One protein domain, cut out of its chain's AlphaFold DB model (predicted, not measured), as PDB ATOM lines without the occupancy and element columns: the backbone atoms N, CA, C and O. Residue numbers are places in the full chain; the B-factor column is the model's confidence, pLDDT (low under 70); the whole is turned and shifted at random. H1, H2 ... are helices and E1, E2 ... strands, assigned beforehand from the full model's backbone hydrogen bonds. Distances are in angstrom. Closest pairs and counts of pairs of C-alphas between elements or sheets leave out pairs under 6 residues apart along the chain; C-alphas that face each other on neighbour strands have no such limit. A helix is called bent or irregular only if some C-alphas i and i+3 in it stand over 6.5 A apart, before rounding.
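This is residues 88 to 180 and 195 to 308 of the 339 residues of an uncharacterized protein of Rhizophagus irregularis (UniProt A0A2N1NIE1). A strongly twisted sheet of six strands has one long helix, H6, packed lengthwise over it, and three more helices, H1, H2 and H3, gather near the first turns of H6. H2 and H3 make a helical hairpin, H3 packs on the sheet as well, H1 lies beside H2 away from the sheet, and the short H5 packs on the sheet mainly at E3. The 207 printed residues hold six named helices and six named strands in the order H1 H2 H3 E1 H4 E2 E3 H5 E4 E5 E6 H6. The sheet is branched at E2 and its neighbour pairs are antiparallel; the class is mixed, helices and strands. The whole is compact, with a radius of gyration of the C-alphas of 18.6 A and spans of 60 by 42 by 27 A.

H1, residues 96 to 107, touches residues 120 to 128 of H2, residues 119 to 136, at a shallow tilt of 29 degrees, the same way; the closest C-alphas are those of Phe 101 and Gln 121, 6.8 A apart. H2 touches H3, residues 145 to 159, at 5 degrees, opposite ways, with the C-alphas of Leu 127 and Pro 155 closest at 5.3 A. Both are irregular, but only just: C-alphas 127 and 130 are 6.51 A apart, and C-alphas 152 and 155 are 6.6 A apart. E1, residues 167 to 175, is an edge strand on one side of E2, residues 195 to 204, with N 168 and O 202 2.9 A apart. H4, residues 177 to 180, is not on the sheet. On the other side of E2 lie E3, residues 210 to 213, beside residues 200 to 204, and E4, residues 235 to 242, beside residues 196 to 198; N 203 and O 211 are 2.8 A apart, N 197 and O 241 3.0 A. H3 is on the sheet over E2, at a height of 8.3 A. H5, residues 218 to 225, is on the sheet too, and its C-alpha 218 is 5.5 A from that of Arg 212. E4, E5, residues 245 to 254, and E6, residues 257 to 267, form a meander, each strand the antiparallel neighbour of the one before; N 238 and O 249 are 2.8 A apart, as are N 250 and O 261. H6, residues 277 to 308, is on the sheet at a height of 7.4 A, over E4, E5 and, only just, E3, on which 3 of its C-alphas fall; it runs along the strands, at 13 degrees to E4 on the local plane. The closest C-alphas of E4 and H6 are those of Val 236 and Thr 295, 6.3 A apart. H6 touches H3 with residues 281 to 285 alone, at a steep tilt of 63 degrees; the C-alphas of Phe 156 and Tyr 282 are closest, at 5.8 A. Every O i to N i+4 pair is within hydrogen-bond range in H1, H5 and H6, against 12 of 14 in H2 and 9 of 11 in H3; H4 is too short for one.

H1 begins at C-alpha 96, (211.643, 135.849, 182.165), and is 16.7 A long; H2 measures 25.8 A and H3 21.9 A. E1 is 24.6 A long, E2 29.3 A, E4 22.1 A, E5 27.6 A and E6 30.2 A; H4, E3 and H5 are shorter. E4 begins at C-alpha 235, (182.807, 147.142, 178.070). H6, 46.6 A long, ends at C-alpha 308, (176.103, 160.574, 194.423).

The two C-alphas farthest apart are those of Glu 109 and Lys 308, 60.2 A. Residues 181 to 194 are not printed, and C-alphas 180 and 195 are 11.4 A apart across this cut. Of the links printed whole, H1 to H2 is long. The mean pLDDT of the printed part is 74.7; 67 residues are under 70, among them residues 168 to 180 and 195 to 228.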
ATOM      1  N   PHE A  88     190.667 146.897 172.815       73.94
ATOM      2  CA  PHE A  88     191.985 146.306 172.650       73.94
ATOM      3  C   PHE A  88     192.220 145.179 173.654       73.94
ATOM      4  O   PHE A  88     191.962 145.344 174.853       73.94
ATOM      5  N   PHE A  89     192.707 144.033 173.179       81.25
ATOM      6  CA  PHE A  89     193.078 142.898 174.019       81.25
ATOM      7  C   PHE A  89     194.560 142.581 173.841       81.25
ATOM      8  O   PHE A  89     194.959 141.929 172.879       81.25
ATOM      9  N   ASP A  90     195.356 143.054 174.794       84.31
ATOM     10  CA  ASP A  90     196.774 142.744 174.873       84.31
ATOM     11  C   ASP A  90     197.013 141.424 175.575       84.31
ATOM     12  O   ASP A  90     196.459 141.160 176.647       84.31
ATOM     13  N   LEU A  91     197.908 140.630 174.997       87.00
ATOM     14  CA  LEU A  91     198.408 139.444 175.660       87.00
ATOM     15  C   LEU A  91     199.467 139.863 176.696       87.00
ATOM     16  O   LEU A  91     200.490 140.444 176.316       87.00
ATOM     17  N   PRO A  92     199.264 139.587 177.995       90.06
ATOM     18  CA  PRO A  92     200.264 139.886 179.005       90.06
ATOM     19  C   PRO A  92     201.535 139.078 178.745       90.06
ATOM     20  O   PRO A  92     201.497 137.922 178.315       90.06
ATOM     21  N   LYS A  93     202.678 139.702 179.027       89.69
ATOM     22  CA  LYS A  93     203.986 139.058 178.916       89.69
ATOM     23  C   LYS A  93     204.269 138.264 180.185       89.69
ATOM     24  O   LYS A  93     204.069 138.772 181.287       89.69
ATOM     25  N   LEU A  94     204.762 137.042 180.016       89.75
ATOM     26  CA  LEU A  94     205.331 136.269 181.116       89.75
ATOM     27  C   LEU A  94     206.608 136.944 181.611       89.75
ATOM     28  O   LEU A  94     207.335 137.561 180.823       89.75
ATOM     29  N   SER A  95     206.901 136.802 182.903       92.62
ATOM     30  CA  SER A  95     208.227 137.170 183.396       92.62
ATOM     31  C   SER A  95     209.293 136.257 182.764       92.62
ATOM     32  O   SER A  95     208.971 135.135 182.354       92.62
ATOM     33  N   PRO A  96     210.563 136.694 182.678       92.69
ATOM     34  CA  PRO A  96     211.643 135.849 182.165       92.69
ATOM     35  C   PRO A  96     211.737 134.498 182.884       92.69
ATOM     36  O   PRO A  96     211.917 133.472 182.231       92.69
ATOM     37  N   ASP A  97     211.532 134.492 184.203       92.19
ATOM     38  CA  ASP A  97     211.577 133.284 185.032       92.19
ATOM     39  C   ASP A  97     210.399 132.347 184.750       92.19
ATOM     40  O   ASP A  97     210.587 131.140 184.615       92.19
ATOM     41  N   GLN A  98     209.188 132.893 184.597       92.19
ATOM     42  CA  GLN A  98     208.017 132.104 184.207       92.19
ATOM     43  C   GLN A  98     208.208 131.504 182.817       92.19
ATOM     44  O   GLN A  98     207.943 130.323 182.611       92.19
ATOM     45  N   ASN A  99     208.681 132.314 181.866       92.94
ATOM     46  CA  ASN A  99     208.886 131.873 180.495       92.94
ATOM     47  C   ASN A  99     209.907 130.731 180.425       92.94
ATOM     48  O   ASN A  99     209.612 129.717 179.792       92.94
ATOM     49  N   ARG A 100     211.035 130.876 181.136       93.69
ATOM     50  CA  ARG A 100     212.073 129.846 181.258       93.69
ATOM     51  C   ARG A 100     211.530 128.571 181.893       93.69
ATOM     52  O   ARG A 100     211.754 127.496 181.359       93.69
ATOM     53  N   PHE A 101     210.777 128.684 182.984       95.81
ATOM     54  CA  PHE A 101     210.247 127.506 183.668       95.81
ATOM     55  C   PHE A 101     209.232 126.733 182.814       95.81
ATOM     56  O   PHE A 101     209.243 125.510 182.799       95.81
ATOM     57  N   PHE A 102     208.381 127.420 182.050       94.31
ATOM     58  CA  PHE A 102     207.540 126.738 181.064       94.31
ATOM     59  C   PHE A 102     208.371 126.035 179.977       94.31
ATOM     60  O   PHE A 102     208.002 124.938 179.579       94.31
ATOM     61  N   ASP A 103     209.464 126.643 179.495       93.31
ATOM     62  CA  ASP A 103     210.346 125.989 178.515       93.31
ATOM     63  C   ASP A 103     210.994 124.725 179.102       93.31
ATOM     64  O   ASP A 103     211.017 123.694 178.437       93.31
ATOM     65  N   GLU A 104     211.434 124.769 180.364       94.06
ATOM     66  CA  GLU A 104     211.947 123.595 181.087       94.06
ATOM     67  C   GLU A 104     210.902 122.471 181.159       94.06
ATOM     68  O   GLU A 104     211.224 121.319 180.880       94.06
ATOM     69  N   LEU A 105     209.639 122.797 181.464       93.56
ATOM     70  CA  LEU A 105     208.550 121.810 181.513       93.56
ATOM     71  C   LEU A 105     208.232 121.198 180.142       93.56
ATOM     72  O   LEU A 105     207.841 120.040 180.081       93.56
ATOM     73  N   PHE A 106     208.361 121.955 179.051       90.50
ATOM     74  CA  PHE A 106     208.021 121.465 177.707       90.50
ATOM     75  C   PHE A 106     209.118 120.619 177.061       90.50
ATOM     76  O   PHE A 106     208.831 119.887 176.117       90.50
ATOM     77  N   VAL A 107     210.361 120.754 177.527       89.44
ATOM     78  CA  VAL A 107     211.513 119.984 177.031       89.44
ATOM     79  C   VAL A 107     211.744 118.715 177.858       89.44
ATOM     80  O   VAL A 107     212.401 117.793 177.382       89.44
ATOM     81  N   ALA A 108     211.218 118.653 179.082       89.75
ATOM     82  CA  ALA A 108     211.367 117.493 179.949       89.75
ATOM     83  C   ALA A 108     210.695 116.237 179.368       89.75
ATOM     84  O   ALA A 108     209.580 116.306 178.855       89.75
ATOM     85  N   GLU A 109     211.365 115.087 179.497       86.44
ATOM     86  CA  GLU A 109     210.780 113.777 179.169       86.44
ATOM     87  C   GLU A 109     209.648 113.426 180.141       86.44
ATOM     88  O   GLU A 109     208.568 113.022 179.715       86.44
ATOM     89  N   ASP A 110     209.883 113.651 181.436       88.44
ATOM     90  CA  ASP A 110     208.868 113.590 182.480       88.44
ATOM     91  C   ASP A 110     208.786 114.937 183.208       88.44
ATOM     92  O   ASP A 110     209.742 115.432 183.812       88.44
ATOM     93  N   ILE A 111     207.601 115.543 183.173       89.12
ATOM     94  CA  ILE A 111     207.321 116.809 183.853       89.12
ATOM     95  C   ILE A 111     207.491 116.662 185.373       89.12
ATOM     96  O   ILE A 111     207.835 117.635 186.061       89.12
ATOM     97  N   GLN A 112     207.315 115.458 185.928       89.50
ATOM     98  CA  GLN A 112     207.500 115.200 187.355       89.50
ATOM     99  C   GLN A 112     208.943 115.433 187.820       89.50
ATOM    100  O   GLN A 112     209.124 115.966 188.921       89.50
ATOM    101  N   ASP A 113     209.934 115.230 186.952       91.88
ATOM    102  CA  ASP A 113     211.353 115.441 187.264       91.88
ATOM    103  C   ASP A 113     211.743 116.925 187.363       91.88
ATOM    104  O   ASP A 113     212.728 117.292 188.014       91.88
ATOM    105  N   VAL A 114     210.946 117.825 186.781       93.75
ATOM    106  CA  VAL A 114     211.228 119.266 186.811       93.75
ATOM    107  C   VAL A 114     210.950 119.843 188.203       93.75
ATOM    108  O   VAL A 114     209.802 119.961 188.651       93.75
ATOM    109  N   ARG A 115     212.001 120.252 188.921       92.50
ATOM    110  CA  ARG A 115     211.884 120.759 190.297       92.50
ATOM    111  C   ARG A 115     211.291 122.173 190.354       92.50
ATOM    112  O   ARG A 115     211.943 123.154 190.012       92.50
ATOM    113  N   ALA A 116     210.092 122.300 190.924       93.25
ATOM    114  CA  ALA A 116     209.464 123.589 191.218       93.25
ATOM    115  C   ALA A 116     209.902 124.133 192.594       93.25
ATOM    116  O   ALA A 116     209.400 123.706 193.636       93.25
ATOM    117  N   SER A 117     210.824 125.095 192.605       91.12
ATOM    118  CA  SER A 117     211.423 125.650 193.830       91.12
ATOM    119  C   SER A 117     210.657 126.854 194.388       91.12
ATOM    120  O   SER A 117     210.619 127.064 195.600       91.12
ATOM    121  N   THR A 118     210.000 127.641 193.532       93.25
ATOM    122  CA  THR A 118     209.237 128.830 193.952       93.25
ATOM    123  C   THR A 118     207.730 128.561 194.024       93.25
ATOM    124  O   THR A 118     207.221 127.548 193.542       93.25
ATOM    125  N   ALA A 119     206.972 129.456 194.667       90.50
ATOM    126  CA  ALA A 119     205.507 129.372 194.674       90.50
ATOM    127  C   ALA A 119     204.909 129.540 193.266       90.50
ATOM    128  O   ALA A 119     203.958 128.842 192.920       90.50
ATOM    129  N   GLU A 120     205.492 130.416 192.446       88.62
ATOM    130  CA  GLU A 120     205.070 130.620 191.057       88.62
ATOM    131  C   GLU A 120     205.354 129.397 190.190       88.62
ATOM    132  O   GLU A 120     204.463 128.940 189.480       88.62
ATOM    133  N   GLN A 121     206.548 128.809 190.311       93.56
ATOM    134  CA  GLN A 121     206.886 127.562 189.621       93.56
ATOM    135  C   GLN A 121     205.927 126.440 190.018       93.56
ATOM    136  O   GLN A 121     205.405 125.741 189.158       93.56
ATOM    137  N   ARG A 122     205.603 126.306 191.310       93.25
ATOM    138  CA  ARG A 122     204.610 125.321 191.768       93.25
ATOM    139  C   ARG A 122     203.222 125.583 191.187       93.25
ATOM    140  O   ARG A 122     202.508 124.632 190.893       93.25
ATOM    141  N   ALA A 123     202.828 126.844 191.021       90.56
ATOM    142  CA  ALA A 123     201.553 127.193 190.401       90.56
ATOM    143  C   ALA A 123     201.530 126.891 188.895       90.56
ATOM    144  O   ALA A 123     200.511 126.416 188.403       90.56
ATOM    145  N   ILE A 124     202.636 127.139 188.184       93.75
ATOM    146  CA  ILE A 124     202.784 126.791 186.765       93.75
ATOM    147  C   ILE A 124     202.805 125.273 186.588       93.75
ATOM    148  O   ILE A 124     202.076 124.757 185.752       93.75
ATOM    149  N   LYS A 125     203.564 124.546 187.410       94.25
ATOM    150  CA  LYS A 125     203.618 123.082 187.350       94.25
ATOM    151  C   LYS A 125     202.232 122.466 187.581       94.25
ATOM    152  O   LYS A 125     201.747 121.737 186.733       94.25
ATOM    153  N   LYS A 126     201.504 122.922 188.611       92.69
ATOM    154  CA  LYS A 126     200.098 122.532 188.856       92.69
ATOM    155  C   LYS A 126     199.127 122.854 187.713       92.69
ATOM    156  O   LYS A 126     198.063 122.249 187.653       92.69
ATOM    157  N   LEU A 127     199.438 123.841 186.870       93.38
ATOM    158  CA  LEU A 127     198.667 124.147 185.663       93.38
ATOM    159  C   LEU A 127     199.014 123.174 184.529       93.38
ATOM    160  O   LEU A 127     198.115 122.724 183.828       93.38
ATOM    161  N   VAL A 128     200.303 122.894 184.330       93.06
ATOM    162  CA  VAL A 128     200.813 122.113 183.196       93.06
ATOM    163  C   VAL A 128     200.596 120.613 183.391       93.06
ATOM    164  O   VAL A 128     200.219 119.957 182.427       93.06
ATOM    165  N   ASP A 129     200.763 120.089 184.607       92.19
ATOM    166  CA  ASP A 129     200.591 118.662 184.926       92.19
ATOM    167  C   ASP A 129     199.253 118.086 184.403       92.19
ATOM    168  O   ASP A 129     199.288 117.187 183.565       92.19
ATOM    169  N   PRO A 130     198.066 118.627 184.763       89.88
ATOM    170  CA  PRO A 130     196.794 118.069 184.291       89.88
ATOM    171  C   PRO A 130     196.579 118.227 182.779       89.88
ATOM    172  O   PRO A 130     195.862 117.434 182.169       89.88
ATOM    173  N   ILE A 131     197.186 119.244 182.157       90.12
ATOM    174  CA  ILE A 131     197.159 119.408 180.697       90.12
ATOM    175  C   ILE A 131     197.998 118.303 180.054       90.12
ATOM    176  O   ILE A 131     197.554 117.689 179.088       90.12
ATOM    177  N   ASN A 132     199.186 118.033 180.602       90.62
ATOM    178  CA  ASN A 132     200.079 116.987 180.124       90.62
ATOM    179  C   ASN A 132     199.426 115.609 180.217       90.62
ATOM    180  O   ASN A 132     199.455 114.848 179.252       90.62
ATOM    181  N   ASP A 133     198.776 115.328 181.343       88.56
ATOM    182  CA  ASP A 133     198.020 114.093 181.526       88.56
ATOM    183  C   ASP A 133     196.891 113.998 180.492       88.56
ATOM    184  O   ASP A 133     196.732 112.970 179.840       88.56
ATOM    185  N   SER A 134     196.149 115.088 180.256       85.19
ATOM    186  CA  SER A 134     195.038 115.087 179.299       85.19
ATOM    187  C   SER A 134     195.469 114.884 177.844       85.19
ATOM    188  O   SER A 134     194.718 114.270 177.088       85.19
ATOM    189  N   ILE A 135     196.611 115.427 177.411       82.94
ATOM    190  CA  ILE A 135     197.063 115.302 176.011       82.94
ATOM    191  C   ILE A 135     197.740 113.955 175.725       82.94
ATOM    192  O   ILE A 135     197.749 113.511 174.566       82.94
ATOM    193  N   ASN A 136     198.297 113.329 176.765       84.38
ATOM    194  CA  ASN A 136     198.979 112.038 176.702       84.38
ATOM    195  C   ASN A 136     198.085 110.864 177.138       84.38
ATOM    196  O   ASN A 136     198.527 109.721 177.063       84.38
ATOM    197  N   ASP A 137     196.840 111.120 177.556       81.81
ATOM    198  CA  ASP A 137     195.868 110.078 177.891       81.81
ATOM    199  C   ASP A 137     195.661 109.139 176.688       81.81
ATOM    200  O   ASP A 137     195.295 109.563 175.588       81.81
ATOM    201  N   GLN A 138     195.910 107.848 176.907       78.56
ATOM    202  CA  GLN A 138     195.765 106.790 175.906       78.56
ATOM    203  C   GLN A 138     194.307 106.577 175.466       78.56
ATOM    204  O   GLN A 138     194.077 106.037 174.387       78.56
ATOM    205  N   TYR A 139     193.339 107.039 176.264       76.00
ATOM    206  CA  TYR A 139     191.902 106.968 175.980       76.00
ATOM    207  C   TYR A 139     191.315 108.328 175.585       76.00
ATOM    208  O   TYR A 139     190.099 108.521 175.617       76.00
ATOM    209  N   LYS A 140     192.152 109.304 175.203       67.44
ATOM    210  CA  LYS A 140     191.686 110.652 174.831       67.44
ATOM    211  C   LYS A 140     190.717 110.686 173.642       67.44
ATOM    212  O   LYS A 140     189.994 111.669 173.495       67.44
ATOM    213  N   ASP A 141     190.721 109.644 172.813       69.69
ATOM    214  CA  ASP A 141     189.813 109.494 171.672       69.69
ATOM    215  C   ASP A 141     188.482 108.817 172.067       69.69
ATOM    216  O   ASP A 141     187.495 108.945 171.344       69.69
ATOM    217  N   ASP A 142     188.436 108.155 173.231       73.88
ATOM    218  CA  ASP A 142     187.239 107.502 173.782       73.88
ATOM    219  C   ASP A 142     186.439 108.430 174.714       73.88
ATOM    220  O   ASP A 142     185.270 108.171 175.019       73.88
ATOM    221  N   ILE A 143     187.046 109.529 175.172       68.62
ATOM    222  CA  ILE A 143     186.360 110.555 175.962       68.62
ATOM    223  C   ILE A 143     185.595 111.524 175.060       68.62
ATOM    224  O   ILE A 143     186.014 111.885 173.961       68.62
ATOM    225  N   SER A 144     184.456 111.998 175.557       66.69
ATOM    226  CA  SER A 144     183.660 112.998 174.845       66.69
ATOM    227  C   SER A 144     184.463 114.280 174.577       66.69
ATOM    228  O   SER A 144     185.285 114.700 175.396       66.69
ATOM    229  N   GLU A 145     184.166 114.978 173.474       64.31
ATOM    230  CA  GLU A 145     184.757 116.300 173.205       64.31
ATOM    231  C   GLU A 145     184.517 117.286 174.362       64.31
ATOM    232  O   GLU A 145     185.360 118.146 174.628       64.31
ATOM    233  N   TYR A 146     183.388 117.132 175.070       66.19
ATOM    234  CA  TYR A 146     183.078 117.824 176.322       66.19
ATOM    235  C   TYR A 146     184.196 117.654 177.339       66.19
ATOM    236  O   TYR A 146     184.792 118.628 177.805       66.19
ATOM    237  N   GLU A 147     184.464 116.401 177.687       67.44
ATOM    238  CA  GLU A 147     185.374 116.052 178.761       67.44
ATOM    239  C   GLU A 147     186.802 116.423 178.383       67.44
ATOM    240  O   GLU A 147     187.490 117.082 179.164       67.44
ATOM    241  N   HIS A 148     187.201 116.123 177.145       69.06
ATOM    242  CA  HIS A 148     188.500 116.511 176.611       69.06
ATOM    243  C   HIS A 148     188.706 118.030 176.693       69.06
ATOM    244  O   HIS A 148     189.749 118.519 177.130       69.06
ATOM    245  N   MET A 149     187.717 118.822 176.287       69.50
ATOM    246  CA  MET A 149     187.849 120.273 176.308       69.50
ATOM    247  C   MET A 149     187.806 120.836 177.739       69.50
ATOM    248  O   MET A 149     188.554 121.767 178.041       69.50
ATOM    249  N   MET A 150     186.996 120.263 178.634       73.62
ATOM    250  CA  MET A 150     186.941 120.657 180.047       73.62
ATOM    251  C   MET A 150     188.254 120.384 180.783       73.62
ATOM    252  O   MET A 150     188.747 121.281 181.471       73.62
ATOM    253  N   ARG A 151     188.858 119.205 180.577       75.94
ATOM    254  CA  ARG A 151     190.187 118.855 181.113       75.94
ATOM    255  C   ARG A 151     191.268 119.837 180.663       75.94
ATOM    256  O   ARG A 151     192.155 120.165 181.441       75.94
ATOM    257  N   ASN A 152     191.142 120.380 179.452       77.25
ATOM    258  CA  ASN A 152     192.108 121.328 178.910       77.25
ATOM    259  C   ASN A 152     191.828 122.801 179.265       77.25
ATOM    260  O   ASN A 152     192.772 123.578 179.324       77.25
ATOM    261  N   ILE A 153     190.582 123.231 179.518       82.19
ATOM    262  CA  ILE A 153     190.286 124.636 179.885       82.19
ATOM    263  C   ILE A 153     190.290 124.892 181.397       82.19
ATOM    264  O   ILE A 153     190.695 125.975 181.832       82.19
ATOM    265  N   ALA A 154     189.836 123.926 182.203       84.00
ATOM    266  CA  ALA A 154     189.696 124.093 183.648       84.00
ATOM    267  C   ALA A 154     191.016 124.479 184.341       84.00
ATOM    268  O   ALA A 154     190.990 125.453 185.098       84.00
ATOM    269  N   PRO A 155     192.179 123.873 184.012       89.31
ATOM    270  CA  PRO A 155     193.452 124.266 184.610       89.31
ATOM    271  C   PRO A 155     193.761 125.758 184.428       89.31
ATOM    272  O   PRO A 155     194.221 126.423 185.359       89.31
ATOM    273  N   PHE A 156     193.443 126.336 183.263       89.88
ATOM    274  CA  PHE A 156     193.660 127.762 183.022       89.88
ATOM    275  C   PHE A 156     192.712 128.651 183.835       89.88
ATOM    276  O   PHE A 156     193.126 129.716 184.301       89.88
ATOM    277  N   ILE A 157     191.454 128.241 184.017       85.25
ATOM    278  CA  ILE A 157     190.470 128.960 184.845       85.25
ATOM    279  C   ILE A 157     190.903 128.934 186.317       85.25
ATOM    280  O   ILE A 157     190.923 129.984 186.970       85.25
ATOM    281  N   ASP A 158     191.315 127.765 186.803       85.50
ATOM    282  CA  ASP A 158     191.784 127.541 188.171       85.50
ATOM    283  C   ASP A 158     193.051 128.347 188.465       85.50
ATOM    284  O   ASP A 158     193.198 128.967 189.523       85.50
ATOM    285  N   ALA A 159     193.963 128.402 187.492       87.25
ATOM    286  CA  ALA A 159     195.200 129.159 187.599       87.25
ATOM    287  C   ALA A 159     195.000 130.683 187.539       87.25
ATOM    288  O   ALA A 159     195.917 131.409 187.943       87.25
ATOM    289  N   SER A 160     193.838 131.167 187.078       86.69
ATOM    290  CA  SER A 160     193.551 132.590 186.854       86.69
ATOM    291  C   SER A 160     192.340 133.094 187.656       86.69
ATOM    292  O   SER A 160     192.496 133.615 188.760       86.69
ATOM    293  N   ILE A 161     191.133 132.967 187.107       81.94
ATOM    294  CA  ILE A 161     189.893 133.581 187.598       81.94
ATOM    295  C   ILE A 161     189.522 133.049 188.984       81.94
ATOM    296  O   ILE A 161     189.113 133.828 189.845       81.94
ATOM    297  N   GLN A 162     189.685 131.744 189.217       78.56
ATOM    298  CA  GLN A 162     189.240 131.098 190.455       78.56
ATOM    299  C   GLN A 162     190.083 131.474 191.681       78.56
ATOM    300  O   GLN A 162     189.634 131.305 192.814       78.56
ATOM    301  N   LYS A 163     191.271 132.057 191.474       80.44
ATOM    302  CA  LYS A 163     192.101 132.607 192.555       80.44
ATOM    303  C   LYS A 163     191.553 133.912 193.131       80.44
ATOM    304  O   LYS A 163     192.010 134.336 194.188       80.44
ATOM    305  N   VAL A 164     190.609 134.567 192.452       79.75
ATOM    306  CA  VAL A 164     190.046 135.845 192.898       79.75
ATOM    307  C   VAL A 164     188.741 135.597 193.663       79.75
ATOM    308  O   VAL A 164     187.747 135.213 193.047       79.75
ATOM    309  N   PRO A 165     188.681 135.882 194.981       76.75
ATOM    310  CA  PRO A 165     187.508 135.584 195.816       76.75
ATOM    311  C   PRO A 165     186.204 136.253 195.359       76.75
ATOM    312  O   PRO A 165     185.103 135.778 195.647       76.75
ATOM    313  N   ASP A 166     186.322 137.376 194.652       74.25
ATOM    314  CA  ASP A 166     185.187 138.151 194.156       74.25
ATOM    315  C   ASP A 166     184.573 137.576 192.877       74.25
ATOM    316  O   ASP A 166     183.499 138.023 192.456       74.25
ATOM    317  N   TYR A 167     185.226 136.594 192.256       74.88
ATOM    318  CA  TYR A 167     184.747 135.947 191.045       74.88
ATOM    319  C   TYR A 167     184.142 134.585 191.355       74.88
ATOM    320  O   TYR A 167     184.653 133.804 192.150       74.88
ATOM    321  N   ARG A 168     183.005 134.297 190.720       68.88
ATOM    322  CA  ARG A 168     182.377 132.973 190.755       68.88
ATOM    323  C   ARG A 168     182.232 132.465 189.337       68.88
ATOM    324  O   ARG A 168     181.530 133.076 188.541       68.88
ATOM    325  N   VAL A 169     182.856 131.341 189.035       66.44
ATOM    326  CA  VAL A 169     182.737 130.704 187.724       66.44
ATOM    327  C   VAL A 169     181.485 129.829 187.707       66.44
ATOM    328  O   VAL A 169     181.170 129.157 188.691       66.44
ATOM    329  N   ARG A 170     180.730 129.869 186.608       63.16
ATOM    330  CA  ARG A 170     179.657 128.914 186.330       63.16
ATOM    331  C   ARG A 170     179.823 128.349 184.929       63.16
ATOM    332  O   ARG A 170     179.886 129.094 183.951       63.16
ATOM    333  N   TYR A 171     179.832 127.029 184.862       60.84
ATOM    334  CA  TYR A 171     179.893 126.277 183.623       60.84
ATOM    335  C   TYR A 171     178.476 126.038 183.116       60.84
ATOM    336  O   TYR A 171     177.599 125.639 183.885       60.84
ATOM    337  N   PHE A 172     178.252 126.307 181.835       52.19
ATOM    338  CA  PHE A 172     177.013 125.959 181.161       52.19
ATOM    339  C   PHE A 172     177.359 125.310 179.830       52.19
ATOM    340  O   PHE A 172     178.084 125.880 179.012       52.19
ATOM    341  N   GLU A 173     176.812 124.126 179.605       47.88
ATOM    342  CA  GLU A 173     176.748 123.586 178.262       47.88
ATOM    343  C   GLU A 173     175.691 124.386 177.499       47.88
ATOM    344  O   GLU A 173     174.540 124.510 177.923       47.88
ATOM    345  N   SER A 174     176.105 125.017 176.406       48.25
ATOM    346  CA  SER A 174     175.184 125.672 175.491       48.25
ATOM    347  C   SER A 174     175.383 125.045 174.129       48.25
ATOM    348  O   SER A 174     176.260 125.466 173.377       48.25
ATOM    349  N   THR A 175     174.568 124.055 173.784       40.88
ATOM    350  CA  THR A 175     174.471 123.667 172.382       40.88
ATOM    351  C   THR A 175     174.014 124.913 171.608       40.88
ATOM    352  O   THR A 175     173.045 125.584 171.982       40.88
ATOM    353  N   LEU A 176     174.703 125.279 170.518       42.59
ATOM    354  CA  LEU A 176     174.245 126.362 169.628       42.59
ATOM    355  C   LEU A 176     172.845 126.090 169.035       42.59
ATOM    356  O   LEU A 176     172.277 126.962 168.383       42.59
ATOM    357  N   GLN A 177     172.262 124.924 169.323       34.78
ATOM    358  CA  GLN A 177     170.895 124.496 169.046       34.78
ATOM    359  C   GLN A 177     169.848 125.569 169.386       34.78
ATOM    360  O   GLN A 177     168.973 125.836 168.567       34.78
ATOM    361  N   ALA A 178     169.988 126.284 170.510       34.31
ATOM    362  CA  ALA A 178     169.057 127.363 170.877       34.31
ATOM    363  C   ALA A 178     169.099 128.572 169.914       34.31
ATOM    364  O   ALA A 178     168.125 129.311 169.796       34.31
ATOM    365  N   THR A 179     170.215 128.767 169.205       36.84
ATOM    366  CA  THR A 179     170.381 129.838 168.208       36.84
ATOM    367  C   THR A 179     170.057 129.343 166.793       36.84
ATOM    368  O   THR A 179     169.594 130.126 165.969       36.84
ATOM    369  N   ALA A 180     170.249 128.047 166.518       35.75
ATOM    370  CA  ALA A 180     169.918 127.403 165.244       35.75
ATOM    371  C   ALA A 180     168.400 127.237 165.041       35.75
ATOM    372  O   ALA A 180     167.904 127.537 163.957       35.75
ATOM    373  N   MET A 195     179.022 122.531 168.354       42.25
ATOM    374  CA  MET A 195     179.076 122.400 169.809       42.25
ATOM    375  C   MET A 195     180.144 123.362 170.340       42.25
ATOM    376  O   MET A 195     181.255 123.443 169.816       42.25
ATOM    377  N   GLY A 196     179.778 124.171 171.328       43.62
ATOM    378  CA  GLY A 196     180.644 125.202 171.879       43.62
ATOM    379  C   GLY A 196     180.273 125.470 173.324       43.62
ATOM    380  O   GLY A 196     179.113 125.355 173.715       43.62
ATOM    381  N   TYR A 197     181.266 125.831 174.124       51.97
ATOM    382  CA  TYR A 197     181.088 125.953 175.561       51.97
ATOM    383  C   TYR A 197     181.134 127.395 175.994       51.97
ATOM    384  O   TYR A 197     182.021 128.168 175.608       51.97
ATOM    385  N   ARG A 198     180.162 127.746 176.832       55.34
ATOM    386  CA  ARG A 198     180.061 129.066 177.421       55.34
ATOM    387  C   ARG A 198     180.393 128.984 178.902       55.34
ATOM    388  O   ARG A 198     179.661 128.398 179.698       55.34
ATOM    389  N   VAL A 199     181.481 129.644 179.272       56.50
ATOM    390  CA  VAL A 199     181.849 129.843 180.670       56.50
ATOM    391  C   VAL A 199     181.398 131.243 181.071       56.50
ATOM    392  O   VAL A 199     181.850 132.239 180.507       56.50
ATOM    393  N   ASP A 200     180.477 131.326 182.030       58.66
ATOM    394  CA  ASP A 200     180.054 132.603 182.602       58.66
ATOM    395  C   ASP A 200     180.876 132.879 183.870       58.66
ATOM    396  O   ASP A 200     180.956 132.045 184.776       58.66
ATOM    397  N   VAL A 201     181.428 134.085 183.981       54.47
ATOM    398  CA  VAL A 201     182.076 134.564 185.209       54.47
ATOM    399  C   VAL A 201     181.124 135.530 185.896       54.47
ATOM    400  O   VAL A 201     180.615 136.460 185.294       54.47
ATOM    401  N   LEU A 202     180.826 135.340 187.169       58.00
ATOM    402  CA  LEU A 202     180.038 136.284 187.959       58.00
ATOM    403  C   LEU A 202     180.989 137.146 188.778       58.00
ATOM    404  O   LEU A 202     181.791 136.614 189.545       58.00
ATOM    405  N   ILE A 203     180.852 138.463 188.663       55.91
ATOM    406  CA  ILE A 203     181.569 139.425 189.495       55.91
ATOM    407  C   ILE A 203     180.680 139.828 190.668       55.91
ATOM    408  O   ILE A 203     179.591 140.393 190.500       55.91
ATOM    409  N   LYS A 204     181.162 139.563 191.882       55.47
ATOM    410  CA  LYS A 204     180.567 140.087 193.108       55.47
ATOM    411  C   LYS A 204     181.066 141.516 193.333       55.47
ATOM    412  O   LYS A 204     182.269 141.752 193.408       55.47
ATOM    413  N   MET A 205     180.139 142.462 193.461       46.62
ATOM    414  CA  MET A 205     180.440 143.848 193.830       46.62
ATOM    415  C   MET A 205     180.049 144.093 195.291       46.62
ATOM    416  O   MET A 205     179.136 143.451 195.813       46.62
ATOM    417  N   VAL A 206     180.733 145.022 195.963       40.66
ATOM    418  CA  VAL A 206     180.344 145.485 197.304       40.66
ATOM    419  C   VAL A 206     179.132 146.413 197.155       40.66
ATOM    420  O   VAL A 206     179.235 147.480 196.554       40.66
ATOM    421  N   GLY A 207     177.971 145.971 197.648       41.78
ATOM    422  CA  GLY A 207     176.658 146.601 197.441       41.78
ATOM    423  C   GLY A 207     175.648 145.631 196.811       41.78
ATOM    424  O   GLY A 207     175.985 144.497 196.488       41.78
ATOM    425  N   HIS A 208     174.391 146.045 196.619       33.41
ATOM    426  CA  HIS A 208     173.321 145.189 196.064       33.41
ATOM    427  C   HIS A 208     173.512 144.780 194.580       33.41
ATOM    428  O   HIS A 208     172.630 144.139 194.008       33.41
ATOM    429  N   LEU A 209     174.647 145.114 193.952       35.12
ATOM    430  CA  LEU A 209     174.948 144.779 192.560       35.12
ATOM    431  C   LEU A 209     175.572 143.375 192.461       35.12
ATOM    432  O   LEU A 209     176.651 143.114 192.994       35.12
ATOM    433  N   LYS A 210     174.926 142.470 191.722       37.47
ATOM    434  CA  LYS A 210     175.538 141.218 191.252       37.47
ATOM    435  C   LYS A 210     175.635 141.298 189.736       37.47
ATOM    436  O   LYS A 210     174.616 141.198 189.060       37.47
ATOM    437  N   ALA A 211     176.843 141.461 189.207       36.34
ATOM    438  CA  ALA A 211     177.057 141.426 187.769       36.34
ATOM    439  C   ALA A 211     177.340 139.978 187.354       36.34
ATOM    440  O   ALA A 211     178.344 139.381 187.744       36.34
ATOM    441  N   ARG A 212     176.442 139.389 186.563       40.62
ATOM    442  CA  ARG A 212     176.807 138.234 185.737       40.62
ATOM    443  C   ARG A 212     177.659 138.770 184.597       40.62
ATOM    444  O   ARG A 212     177.414 139.880 184.144       40.62
ATOM    445  N   ILE A 213     178.670 138.031 184.171       46.03
ATOM    446  CA  ILE A 213     179.407 138.293 182.945       46.03
ATOM    447  C   ILE A 213     179.289 137.041 182.092       46.03
ATOM    448  O   ILE A 213     179.675 135.937 182.461       46.03
ATOM    449  N   GLY A 214     178.632 137.250 180.969       46.19
ATOM    450  CA  GLY A 214     178.148 136.239 180.067       46.19
ATOM    451  C   GLY A 214     177.585 136.959 178.855       46.19
ATOM    452  O   GLY A 214     176.863 137.944 179.004       46.19
ATOM    453  N   ILE A 215     177.942 136.479 177.674       47.66
ATOM    454  CA  ILE A 215     177.976 137.197 176.390       47.66
ATOM    455  C   ILE A 215     176.677 137.915 175.949       47.66
ATOM    456  O   ILE A 215     176.719 138.710 175.021       47.66
ATOM    457  N   THR A 216     175.535 137.731 176.620       41.12
ATOM    458  CA  THR A 216     174.250 138.306 176.165       41.12
ATOM    459  C   THR A 216     173.303 138.870 177.229       41.12
ATOM    460  O   THR A 216     172.566 139.787 176.912       41.12
ATOM    461  N   ARG A 217     173.291 138.399 178.487       43.88
ATOM    462  CA  ARG A 217     172.283 138.831 179.499       43.88
ATOM    463  C   ARG A 217     172.769 139.888 180.496       43.88
ATOM    464  O   ARG A 217     172.040 140.280 181.399       43.88
ATOM    465  N   CYS A 218     174.024 140.301 180.384       49.03
ATOM    466  CA  CYS A 218     174.718 140.994 181.469       49.03
ATOM    467  C   CYS A 218     174.663 142.513 181.354       49.03
ATOM    468  O   CYS A 218     174.623 143.203 182.369       49.03
ATOM    469  N   VAL A 219     174.627 143.029 180.125       50.62
ATOM    470  CA  VAL A 219     174.578 144.471 179.881       50.62
ATOM    471  C   VAL A 219     173.211 145.043 180.219       50.62
ATOM    472  O   VAL A 219     173.159 146.106 180.821       50.62
ATOM    473  N   ASP A 220     172.124 144.331 179.933       51.12
ATOM    474  CA  ASP A 220     170.776 144.834 180.226       51.12
ATOM    475  C   ASP A 220     170.526 144.879 181.742       51.12
ATOM    476  O   ASP A 220     170.115 145.905 182.272       51.12
ATOM    477  N   LEU A 221     170.948 143.836 182.473       52.97
ATOM    478  CA  LEU A 221     170.939 143.834 183.942       52.97
ATOM    479  C   LEU A 221     171.813 144.951 184.536       52.97
ATOM    480  O   LEU A 221     171.430 145.576 185.524       52.97
ATOM    481  N   ALA A 222     172.990 145.209 183.955       55.91
ATOM    482  CA  ALA A 222     173.853 146.298 184.400       55.91
ATOM    483  C   ALA A 222     173.240 147.675 184.090       55.91
ATOM    484  O   ALA A 222     173.302 148.555 184.943       55.91
ATOM    485  N   LYS A 223     172.618 147.859 182.920       59.28
ATOM    486  CA  LYS A 223     171.942 149.103 182.513       59.28
ATOM    487  C   LYS A 223     170.753 149.419 183.416       59.28
ATOM    488  O   LYS A 223     170.674 150.536 183.920       59.28
ATOM    489  N   ASP A 224     169.899 148.438 183.700       60.88
ATOM    490  CA  ASP A 224     168.753 148.613 184.601       60.88
ATOM    491  C   ASP A 224     169.209 149.036 186.003       60.88
ATOM    492  O   ASP A 224     168.641 149.937 186.627       60.88
ATOM    493  N   GLN A 225     170.298 148.433 186.494       61.19
ATOM    494  CA  GLN A 225     170.868 148.768 187.797       61.19
ATOM    495  C   GLN A 225     171.743 150.032 187.796       61.19
ATOM    496  O   GLN A 225     172.035 150.559 188.869       61.19
ATOM    497  N   LEU A 226     172.141 150.552 186.635       62.81
ATOM    498  CA  LEU A 226     172.917 151.789 186.480       62.81
ATOM    499  C   LEU A 226     172.094 152.921 185.851       62.81
ATOM    500  O   LEU A 226     172.658 153.909 185.377       62.81
ATOM    501  N   ASN A 227     170.764 152.807 185.884       65.69
ATOM    502  CA  ASN A 227     169.868 153.791 185.295       65.69
ATOM    503  C   ASN A 227     170.168 155.213 185.812       65.69
ATOM    504  O   ASN A 227     170.313 155.436 187.021       65.69
ATOM    505  N   GLY A 228     170.268 156.165 184.880       64.19
ATOM    506  CA  GLY A 228     170.625 157.562 185.137       64.19
ATOM    507  C   GLY A 228     172.127 157.877 185.129       64.19
ATOM    508  O   GLY A 228     172.486 159.022 185.396       64.19
ATOM    509  N   VAL A 229     173.000 156.909 184.827       70.12
ATOM    510  CA  VAL A 229     174.454 157.116 184.669       70.12
ATOM    511  C   VAL A 229     174.883 156.792 183.237       70.12
ATOM    512  O   VAL A 229     174.336 155.894 182.601       70.12
ATOM    513  N   ASN A 230     175.861 157.530 182.710       75.06
ATOM    514  CA  ASN A 230     176.379 157.306 181.366       75.06
ATOM    515  C   ASN A 230     177.204 156.007 181.305       75.06
ATOM    516  O   ASN A 230     178.330 155.952 181.796       75.06
ATOM    517  N   THR A 231     176.665 154.972 180.661       72.75
ATOM    518  CA  THR A 231     177.335 153.675 180.478       72.75
ATOM    519  C   THR A 231     177.955 153.502 179.089       72.75
ATOM    520  O   THR A 231     178.303 152.381 178.731       72.75
ATOM    521  N   SER A 232     178.084 154.563 178.285       71.44
ATOM    522  CA  SER A 232     178.526 154.462 176.877       71.44
ATOM    523  C   SER A 232     179.921 153.851 176.712       71.44
ATOM    524  O   SER A 232     180.197 153.199 175.716       71.44
ATOM    525  N   ASN A 233     180.788 154.003 177.715       76.06
ATOM    526  CA  ASN A 233     182.143 153.448 177.692       76.06
ATOM    527  C   ASN A 233     182.239 152.063 178.360       76.06
ATOM    528  O   ASN A 233     183.334 151.516 178.475       76.06
ATOM    529  N   LEU A 234     181.129 151.512 178.871       76.69
ATOM    530  CA  LEU A 234     181.143 150.233 179.576       76.69
ATOM    531  C   LEU A 234     181.383 149.091 178.588       76.69
ATOM    532  O   LEU A 234     180.562 148.831 177.708       76.69
ATOM    533  N   VAL A 235     182.482 148.370 178.797       77.44
ATOM    534  CA  VAL A 235     182.807 147.142 178.070       77.44
ATOM    535  C   VAL A 235     182.743 145.961 179.031       77.44
ATOM    536  O   VAL A 235     183.375 145.965 180.094       77.44
ATOM    537  N   VAL A 236     181.975 144.940 178.654       76.69
ATOM    538  CA  VAL A 236     181.840 143.684 179.401       76.69
ATOM    539  C   VAL A 236     182.547 142.579 178.628       76.69
ATOM    540  O   VAL A 236     182.239 142.346 177.468       76.69
ATOM    541  N   TRP A 237     183.481 141.876 179.260       79.44
ATOM    542  CA  TRP A 237     184.308 140.871 178.586       79.44
ATOM    543  C   TRP A 237     183.827 139.463 178.887       79.44
ATOM    544  O   TRP A 237     183.642 139.136 180.046       79.44
ATOM    545  N   GLY A 238     183.685 138.599 177.892       76.81
ATOM    546  CA  GLY A 238     183.402 137.175 178.088       76.81
ATOM    547  C   GLY A 238     184.368 136.309 177.294       76.81
ATOM    548  O   GLY A 238     185.105 136.820 176.456       76.81
ATOM    549  N   PHE A 239     184.342 135.000 177.517       76.94
ATOM    550  CA  PHE A 239     185.011 134.068 176.620       76.94
ATOM    551  C   PHE A 239     184.149 132.845 176.327       76.94
ATOM    552  O   PHE A 239     183.265 132.486 177.106       76.94
ATOM    553  N   THR A 240     184.404 132.217 175.185       73.06
ATOM    554  CA  THR A 240     183.895 130.884 174.861       73.06
ATOM    555  C   THR A 240     185.045 129.978 174.477       73.06
ATOM    556  O   THR A 240     186.136 130.449 174.140       73.06
ATOM    557  N   VAL A 241     184.791 128.675 174.517       71.50
ATOM    558  CA  VAL A 241     185.693 127.689 173.937       71.50
ATOM    559  C   VAL A 241     184.987 127.015 172.771       71.50
ATOM    560  O   VAL A 241     183.876 126.503 172.916       71.50
ATOM    561  N   VAL A 242     185.613 127.073 171.597       67.25
ATOM    562  CA  VAL A 242     185.085 126.507 170.349       67.25
ATOM    563  C   VAL A 242     186.220 125.792 169.635       67.25
ATOM    564  O   VAL A 242     187.260 126.406 169.418       67.25
ATOM    565  N   ALA A 243     186.016 124.525 169.262       64.38
ATOM    566  CA  ALA A 243     186.956 123.748 168.447       64.38
ATOM    567  C   ALA A 243     188.427 123.863 168.916       64.38
ATOM    568  O   ALA A 243     189.327 124.066 168.109       64.38
ATOM    569  N   ARG A 244     188.649 123.755 170.239       72.62
ATOM    570  CA  ARG A 244     189.967 123.851 170.910       72.62
ATOM    571  C   ARG A 244     190.619 125.241 170.886       72.62
ATOM    572  O   ARG A 244     191.829 125.348 171.055       72.62
ATOM    573  N   SER A 245     189.830 126.302 170.754       76.00
ATOM    574  CA  SER A 245     190.305 127.684 170.869       76.00
ATOM    575  C   SER A 245     189.534 128.458 171.933       76.00
ATOM    576  O   SER A 245     188.304 128.397 171.988       76.00
ATOM    577  N   ILE A 246     190.256 129.233 172.744       81.31
ATOM    578  CA  ILE A 246     189.700 130.254 173.636       81.31
ATOM    579  C   ILE A 246     189.413 131.492 172.798       81.31
ATOM    580  O   ILE A 246     190.315 132.051 172.175       81.31
ATOM    581  N   ARG A 247     188.166 131.953 172.812       79.25
ATOM    582  CA  ARG A 247     187.730 133.165 172.118       79.25
ATOM    583  C   ARG A 247     187.295 134.203 173.128       79.25
ATOM    584  O   ARG A 247     186.293 134.004 173.810       79.25
ATOM    585  N   ILE A 248     188.034 135.302 173.215       81.81
ATOM    586  CA  ILE A 248     187.706 136.438 174.071       81.81
ATOM    587  C   ILE A 248     186.817 137.401 173.302       81.81
ATOM    588  O   ILE A 248     187.185 137.905 172.239       81.81
ATOM    589  N   TYR A 249     185.671 137.708 173.887       78.00
ATOM    590  CA  TYR A 249     184.709 138.651 173.359       78.00
ATOM    591  C   TYR A 249     184.585 139.875 174.256       78.00
ATOM    592  O   TYR A 249     184.606 139.775 175.482       78.00
ATOM    593  N   ALA A 250     184.373 141.023 173.632       77.94
ATOM    594  CA  ALA A 250     183.950 142.243 174.287       77.94
ATOM    595  C   ALA A 250     182.527 142.575 173.851       77.94
ATOM    596  O   ALA A 250     182.223 142.641 172.663       77.94
ATOM    597  N   LEU A 251     181.659 142.792 174.824       73.50
ATOM    598  CA  LEU A 251     180.318 143.303 174.632       73.50
ATOM    599  C   LEU A 251     180.342 144.799 174.945       73.50
ATOM    600  O   LEU A 251     180.526 145.195 176.100       73.50
ATOM    601  N   ALA A 252     180.192 145.613 173.906       69.69
ATOM    602  CA  ALA A 252     180.204 147.067 173.984       69.69
ATOM    603  C   ALA A 252     178.822 147.642 173.658       69.69
ATOM    604  O   ALA A 252     178.070 147.067 172.872       69.69
ATOM    605  N   VAL A 253     178.487 148.787 174.248       63.56
ATOM    606  CA  VAL A 253     177.236 149.496 173.955       63.56
ATOM    607  C   VAL A 253     177.544 150.690 173.066       63.56
ATOM    608  O   VAL A 253     178.250 151.593 173.497       63.56
ATOM    609  N   ALA A 254     176.984 150.728 171.860       57.47
ATOM    610  CA  ALA A 254     177.106 151.877 170.963       57.47
ATOM    611  C   ALA A 254     175.749 152.196 170.332       57.47
ATOM    612  O   ALA A 254     175.082 151.313 169.789       57.47
ATOM    613  N   GLY A 255     175.318 153.457 170.452       51.00
ATOM    614  CA  GLY A 255     174.038 153.921 169.902       51.00
ATOM    615  C   GLY A 255     172.804 153.220 170.485       51.00
ATOM    616  O   GLY A 255     171.812 153.058 169.788       51.00
ATOM    617  N   GLY A 256     172.869 152.743 171.734       52.53
ATOM    618  CA  GLY A 256     171.785 151.984 172.377       52.53
ATOM    619  C   GLY A 256     171.763 150.484 172.053       52.53
ATOM    620  O   GLY A 256     171.080 149.733 172.746       52.53
ATOM    621  N   LEU A 257     172.567 150.027 171.087       53.97
ATOM    622  CA  LEU A 257     172.708 148.620 170.711       53.97
ATOM    623  C   LEU A 257     173.886 147.959 171.439       53.97
ATOM    624  O   LEU A 257     174.897 148.603 171.727       53.97
ATOM    625  N   ASN A 258     173.747 146.664 171.730       61.22
ATOM    626  CA  ASN A 258     174.805 145.834 172.300       61.22
ATOM    627  C   ASN A 258     175.555 145.129 171.157       61.22
ATOM    628  O   ASN A 258     174.946 144.386 170.390       61.22
ATOM    629  N   HIS A 259     176.866 145.331 171.065       64.62
ATOM    630  CA  HIS A 259     177.723 144.785 170.014       64.62
ATOM    631  C   HIS A 259     178.713 143.795 170.600       64.62
ATOM    632  O   HIS A 259     179.476 144.141 171.503       64.62
ATOM    633  N   LEU A 260     178.704 142.570 170.080       68.06
ATOM    634  CA  LEU A 260     179.648 141.533 170.466       68.06
ATOM    635  C   LEU A 260     180.823 141.511 169.488       68.06
ATOM    636  O   LEU A 260     180.654 141.224 168.306       68.06
ATOM    637  N   ILE A 261     182.017 141.787 169.996       73.06
ATOM    638  CA  ILE A 261     183.250 141.891 169.218       73.06
ATOM    639  C   ILE A 261     184.169 140.756 169.652       73.06
ATOM    640  O   ILE A 261     184.482 140.649 170.837       73.06
ATOM    641  N   LEU A 262     184.624 139.916 168.718       73.62
ATOM    642  CA  LEU A 262     185.735 139.006 169.001       73.62
ATOM    643  C   LEU A 262     187.012 139.841 169.121       73.62
ATOM    644  O   LEU A 262     187.482 140.401 168.133       73.62
ATOM    645  N   ALA A 263     187.554 139.922 170.328       79.88
ATOM    646  CA  ALA A 263     188.735 140.718 170.624       79.88
ATOM    647  C   ALA A 263     190.031 139.914 170.465       79.88
ATOM    648  O   ALA A 263     191.049 140.466 170.056       79.88
ATOM    649  N   TYR A 264     190.001 138.617 170.785       83.88
ATOM    650  CA  TYR A 264     191.179 137.756 170.712       83.88
ATOM    651  C   TYR A 264     190.798 136.277 170.587       83.88
ATOM    652  O   TYR A 264     189.764 135.855 171.100       83.88
ATOM    653  N   GLU A 265     191.639 135.485 169.926       84.88
ATOM    654  CA  GLU A 265     191.490 134.033 169.816       84.88
ATOM    655  C   GLU A 265     192.850 133.370 170.040       84.88
ATOM    656  O   GLU A 265     193.838 133.770 169.421       84.88
ATOM    657  N   ALA A 266     192.890 132.365 170.913       85.19
ATOM    658  CA  ALA A 266     194.082 131.585 171.221       85.19
ATOM    659  C   ALA A 266     193.806 130.082 171.152       85.19
ATOM    660  O   ALA A 266     192.745 129.644 171.599       85.19
ATOM    661  N   PRO A 267     194.763 129.284 170.656       84.62
ATOM    662  CA  PRO A 267     194.651 127.834 170.673       84.62
ATOM    663  C   PRO A 267     194.824 127.277 172.092       84.62
ATOM    664  O   PRO A 267     195.582 127.815 172.900       84.62
ATOM    665  N   ILE A 268     194.149 126.165 172.368       83.06
ATOM    666  CA  ILE A 268     194.330 125.332 173.560       83.06
ATOM    667  C   ILE A 268     195.221 124.138 173.174       83.06
ATOM    668  O   ILE A 268     195.074 123.607 172.065       83.06
ATOM    669  N   PRO A 269     196.151 123.705 174.044       84.50
ATOM    670  CA  PRO A 269     196.885 122.458 173.838       84.50
ATOM    671  C   PRO A 269     195.920 121.272 173.668       84.50
ATOM    672  O   PRO A 269     194.875 121.187 174.308       84.50
ATOM    673  N   SER A 270     196.253 120.376 172.749       77.62
ATOM    674  CA  SER A 270     195.459 119.181 172.423       77.62
ATOM    675  C   SER A 270     196.308 117.970 172.040       77.62
ATOM    676  O   SER A 270     195.777 116.879 171.853       77.62
ATOM    677  N   ALA A 271     197.620 118.150 171.905       78.62
ATOM    678  CA  ALA A 271     198.577 117.097 171.620       78.62
ATOM    679  C   ALA A 271     199.963 117.506 172.137       78.62
ATOM    680  O   ALA A 271     200.245 118.692 172.302       78.62
ATOM    681  N   SER A 272     200.854 116.534 172.325       80.38
ATOM    682  CA  SER A 272     202.228 116.772 172.793       80.38
ATOM    683  C   SER A 272     202.976 117.812 171.946       80.38
ATOM    684  O   SER A 272     203.562 118.749 172.481       80.38
ATOM    685  N   TRP A 273     202.867 117.736 170.615       81.06
ATOM    686  CA  TRP A 273     203.545 118.663 169.698       81.06
ATOM    687  C   TRP A 273     203.074 120.125 169.808       81.06
ATOM    688  O   TRP A 273     203.786 121.024 169.365       81.06
ATOM    689  N   ASN A 274     201.892 120.388 170.386       84.44
ATOM    690  CA  ASN A 274     201.354 121.741 170.566       84.44
ATOM    691  C   ASN A 274     201.239 122.169 172.033       84.44
ATOM    692  O   ASN A 274     200.574 123.161 172.339       84.44
ATOM    693  N   MET A 275     201.937 121.470 172.931       85.00
ATOM    694  CA  MET A 275     201.976 121.768 174.362       85.00
ATOM    695  C   MET A 275     202.443 123.203 174.662       85.00
ATOM    696  O   MET A 275     201.984 123.825 175.621       85.00
ATOM    697  N   CYS A 276     203.264 123.791 173.787       85.75
ATOM    698  CA  CYS A 276     203.694 125.187 173.881       85.75
ATOM    699  C   CYS A 276     202.533 126.201 173.838       85.75
ATOM    700  O   CYS A 276     202.649 127.291 174.411       85.75
ATOM    701  N   ASN A 277     201.378 125.836 173.259       89.62
ATOM    702  CA  ASN A 277     200.163 126.659 173.279       89.62
ATOM    703  C   ASN A 277     199.658 126.916 174.703       89.62
ATOM    704  O   ASN A 277     198.956 127.902 174.924       89.62
ATOM    705  N   THR A 278     200.071 126.106 175.684       91.00
ATOM    706  CA  THR A 278     199.793 126.336 177.106       91.00
ATOM    707  C   THR A 278     200.243 127.724 177.559       91.00
ATOM    708  O   THR A 278     199.504 128.383 178.288       91.00
ATOM    709  N   LYS A 279     201.387 128.239 177.076       92.62
ATOM    710  CA  LYS A 279     201.829 129.616 177.377       92.62
ATOM    711  C   LYS A 279     200.822 130.647 176.879       92.62
ATOM    712  O   LYS A 279     200.423 131.539 177.623       92.62
ATOM    713  N   ILE A 280     200.403 130.515 175.621       90.75
ATOM    714  CA  ILE A 280     199.491 131.459 174.969       90.75
ATOM    715  C   ILE A 280     198.118 131.405 175.644       90.75
ATOM    716  O   ILE A 280     197.576 132.451 176.001       90.75
ATOM    717  N   ALA A 281     197.579 130.209 175.884       91.25
ATOM    718  CA  ALA A 281     196.308 130.013 176.578       91.25
ATOM    719  C   ALA A 281     196.350 130.556 178.018       91.25
ATOM    720  O   ALA A 281     195.437 131.271 178.438       91.25
ATOM    721  N   TYR A 282     197.445 130.319 178.746       93.50
ATOM    722  CA  TYR A 282     197.644 130.872 180.084       93.50
ATOM    723  C   TYR A 282     197.679 132.402 180.065       93.50
ATOM    724  O   TYR A 282     196.890 133.039 180.768       93.50
ATOM    725  N   CYS A 283     198.503 133.011 179.208       92.62
ATOM    726  CA  CYS A 283     198.530 134.464 179.059       92.62
ATOM    727  C   CYS A 283     197.168 135.024 178.641       92.62
ATOM    728  O   CYS A 283     196.770 136.078 179.130       92.62
ATOM    729  N   THR A 284     196.424 134.315 177.792       91.50
ATOM    730  CA  THR A 284     195.074 134.716 177.371       91.50
ATOM    731  C   THR A 284     194.146 134.819 178.575       91.50
ATOM    732  O   THR A 284     193.452 135.822 178.737       91.50
ATOM    733  N   MET A 285     194.175 133.831 179.468       91.69
ATOM    734  CA  MET A 285     193.337 133.831 180.667       91.69
ATOM    735  C   MET A 285     193.788 134.862 181.711       91.69
ATOM    736  O   MET A 285     192.941 135.484 182.356       91.69
ATOM    737  N   ILE A 286     195.092 135.139 181.824       92.94
ATOM    738  CA  ILE A 286     195.599 136.257 182.639       92.94
ATOM    739  C   ILE A 286     195.171 137.613 182.052       92.94
ATOM    740  O   ILE A 286     194.731 138.493 182.794       92.94
ATOM    741  N   GLY A 287     195.235 137.792 180.732       91.31
ATOM    742  CA  GLY A 287     194.778 139.013 180.061       91.31
ATOM    743  C   GLY A 287     193.273 139.211 180.230       91.31
ATOM    744  O   GLY A 287     192.805 140.299 180.566       91.31
ATOM    745  N   PHE A 288     192.503 138.130 180.114       90.12
ATOM    746  CA  PHE A 288     191.070 138.143 180.383       90.12
ATOM    747  C   PHE A 288     190.768 138.535 181.833       90.12
ATOM    748  O   PHE A 288     189.924 139.398 182.075       90.12
ATOM    749  N   LEU A 289     191.518 137.996 182.795       90.19
ATOM    750  CA  LEU A 289     191.427 138.389 184.198       90.19
ATOM    751  C   LEU A 289     191.704 139.892 184.407       90.19
ATOM    752  O   LEU A 289     190.990 140.555 185.162       90.19
ATOM    753  N   GLN A 290     192.698 140.463 183.721       91.38
ATOM    754  CA  GLN A 290     192.963 141.908 183.763       91.38
ATOM    755  C   GLN A 290     191.777 142.718 183.221       91.38
ATOM    756  O   GLN A 290     191.385 143.720 183.827       91.38
ATOM    757  N   LYS A 291     191.150 142.264 182.129       88.50
ATOM    758  CA  LYS A 291     189.948 142.905 181.579       88.50
ATOM    759  C   LYS A 291     188.745 142.812 182.520       88.50
ATOM    760  O   LYS A 291     188.057 143.814 182.709       88.50
ATOM    761  N   LEU A 292     188.533 141.671 183.179       85.00
ATOM    762  CA  LEU A 292     187.496 141.526 184.209       85.00
ATOM    763  C   LEU A 292     187.713 142.492 185.380       85.00
ATOM    764  O   LEU A 292     186.755 143.107 185.861       85.00
ATOM    765  N   ASN A 293     188.960 142.664 185.822       86.50
ATOM    766  CA  ASN A 293     189.306 143.629 186.864       86.50
ATOM    767  C   ASN A 293     189.033 145.071 186.413       86.50
ATOM    768  O   ASN A 293     188.451 145.848 187.170       86.50
ATOM    769  N   ALA A 294     189.367 145.421 185.167       86.44
ATOM    770  CA  ALA A 294     189.059 146.738 184.609       86.44
ATOM    771  C   ALA A 294     187.542 147.001 184.560       86.44
ATOM    772  O   ALA A 294     187.082 148.044 185.034       86.44
ATOM    773  N   THR A 295     186.746 146.036 184.082       82.69
ATOM    774  CA  THR A 295     185.276 146.133 184.090       82.69
ATOM    775  C   THR A 295     184.731 146.274 185.508       82.69
ATOM    776  O   THR A 295     183.865 147.114 185.749       82.69
ATOM    777  N   LYS A 296     185.252 145.503 186.470       80.88
ATOM    778  CA  LYS A 296     184.873 145.608 187.887       80.88
ATOM    779  C   LYS A 296     185.097 147.025 188.420       80.88
ATOM    780  O   LYS A 296     184.186 147.608 189.004       80.88
ATOM    781  N   MET A 297     186.279 147.597 188.194       84.00
ATOM    782  CA  MET A 297     186.601 148.961 188.635       84.00
ATOM    783  C   MET A 297     185.679 149.998 187.992       84.00
ATOM    784  O   MET A 297     185.173 150.892 188.672       84.00
ATOM    785  N   MET A 298     185.388 149.844 186.700       82.31
ATOM    786  CA  MET A 298     184.464 150.725 185.993       82.31
ATOM    787  C   MET A 298     183.041 150.652 186.560       82.31
ATOM    788  O   MET A 298     182.429 151.686 186.820       82.31
ATOM    789  N   LEU A 299     182.532 149.447 186.825       77.44
ATOM    790  CA  LEU A 299     181.221 149.250 187.448       77.44
ATOM    791  C   LEU A 299     181.154 149.856 188.858       77.44
ATOM    792  O   LEU A 299     180.137 150.451 189.214       77.44
ATOM    793  N   ALA A 300     182.227 149.749 189.651       78.56
ATOM    794  CA  ALA A 300     182.296 150.383 190.970       78.56
ATOM    795  C   ALA A 300     182.194 151.912 190.865       78.56
ATOM    796  O   ALA A 300     181.434 152.537 191.608       78.56
ATOM    797  N   ASN A 301     182.908 152.510 189.909       82.75
ATOM    798  CA  ASN A 301     182.871 153.951 189.667       82.75
ATOM    799  C   ASN A 301     181.480 154.421 189.227       82.75
ATOM    800  O   ASN A 301     180.942 155.353 189.825       82.75
ATOM    801  N   LEU A 302     180.856 153.730 188.268       80.31
ATOM    802  CA  LEU A 302     179.497 154.045 187.808       80.31
ATOM    803  C   LEU A 302     178.472 153.935 188.947       80.31
ATOM    804  O   LEU A 302     177.590 154.784 189.087       80.31
ATOM    805  N   ASN A 303     178.609 152.934 189.820       77.50
ATOM    806  CA  ASN A 303     177.742 152.793 190.988       77.50
ATOM    807  C   ASN A 303     177.943 153.928 192.015       77.50
ATOM    808  O   ASN A 303     176.978 154.424 192.606       77.50
ATOM    809  N   ASN A 304     179.183 154.383 192.206       80.00
ATOM    810  CA  ASN A 304     179.482 155.537 193.054       80.00
ATOM    811  C   ASN A 304     178.876 156.829 192.487       80.00
ATOM    812  O   ASN A 304     178.303 157.616 193.244       80.00
ATOM    813  N   GLU A 305     178.953 157.042 191.172       80.69
ATOM    814  CA  GLU A 305     178.302 158.176 190.503       80.69
ATOM    815  C   GLU A 305     176.786 158.136 190.673       80.69
ATOM    816  O   GLU A 305     176.193 159.124 191.112       80.69
ATOM    817  N   ARG A 306     176.166 156.972 190.442       78.81
ATOM    818  CA  ARG A 306     174.730 156.770 190.676       78.81
ATOM    819  C   ARG A 306     174.340 157.160 192.099       78.81
ATOM    820  O   ARG A 306     173.388 157.912 192.308       78.81
ATOM    821  N   THR A 307     175.096 156.669 193.078       76.56
ATOM    822  CA  THR A 307     174.849 156.928 194.501       76.56
ATOM    823  C   THR A 307     174.958 158.419 194.822       76.56
ATOM    824  O   THR A 307     174.094 158.964 195.511       76.56
ATOM    825  N   LYS A 308     175.967 159.114 194.279       79.06
ATOM    826  CA  LYS A 308     176.103 160.574 194.423       79.06
ATOM    827  C   LYS A 308     174.894 161.306 193.843       79.06
ATOM    828  O   LYS A 308     174.338 162.168 194.524       79.06
TER     829      LYS A 308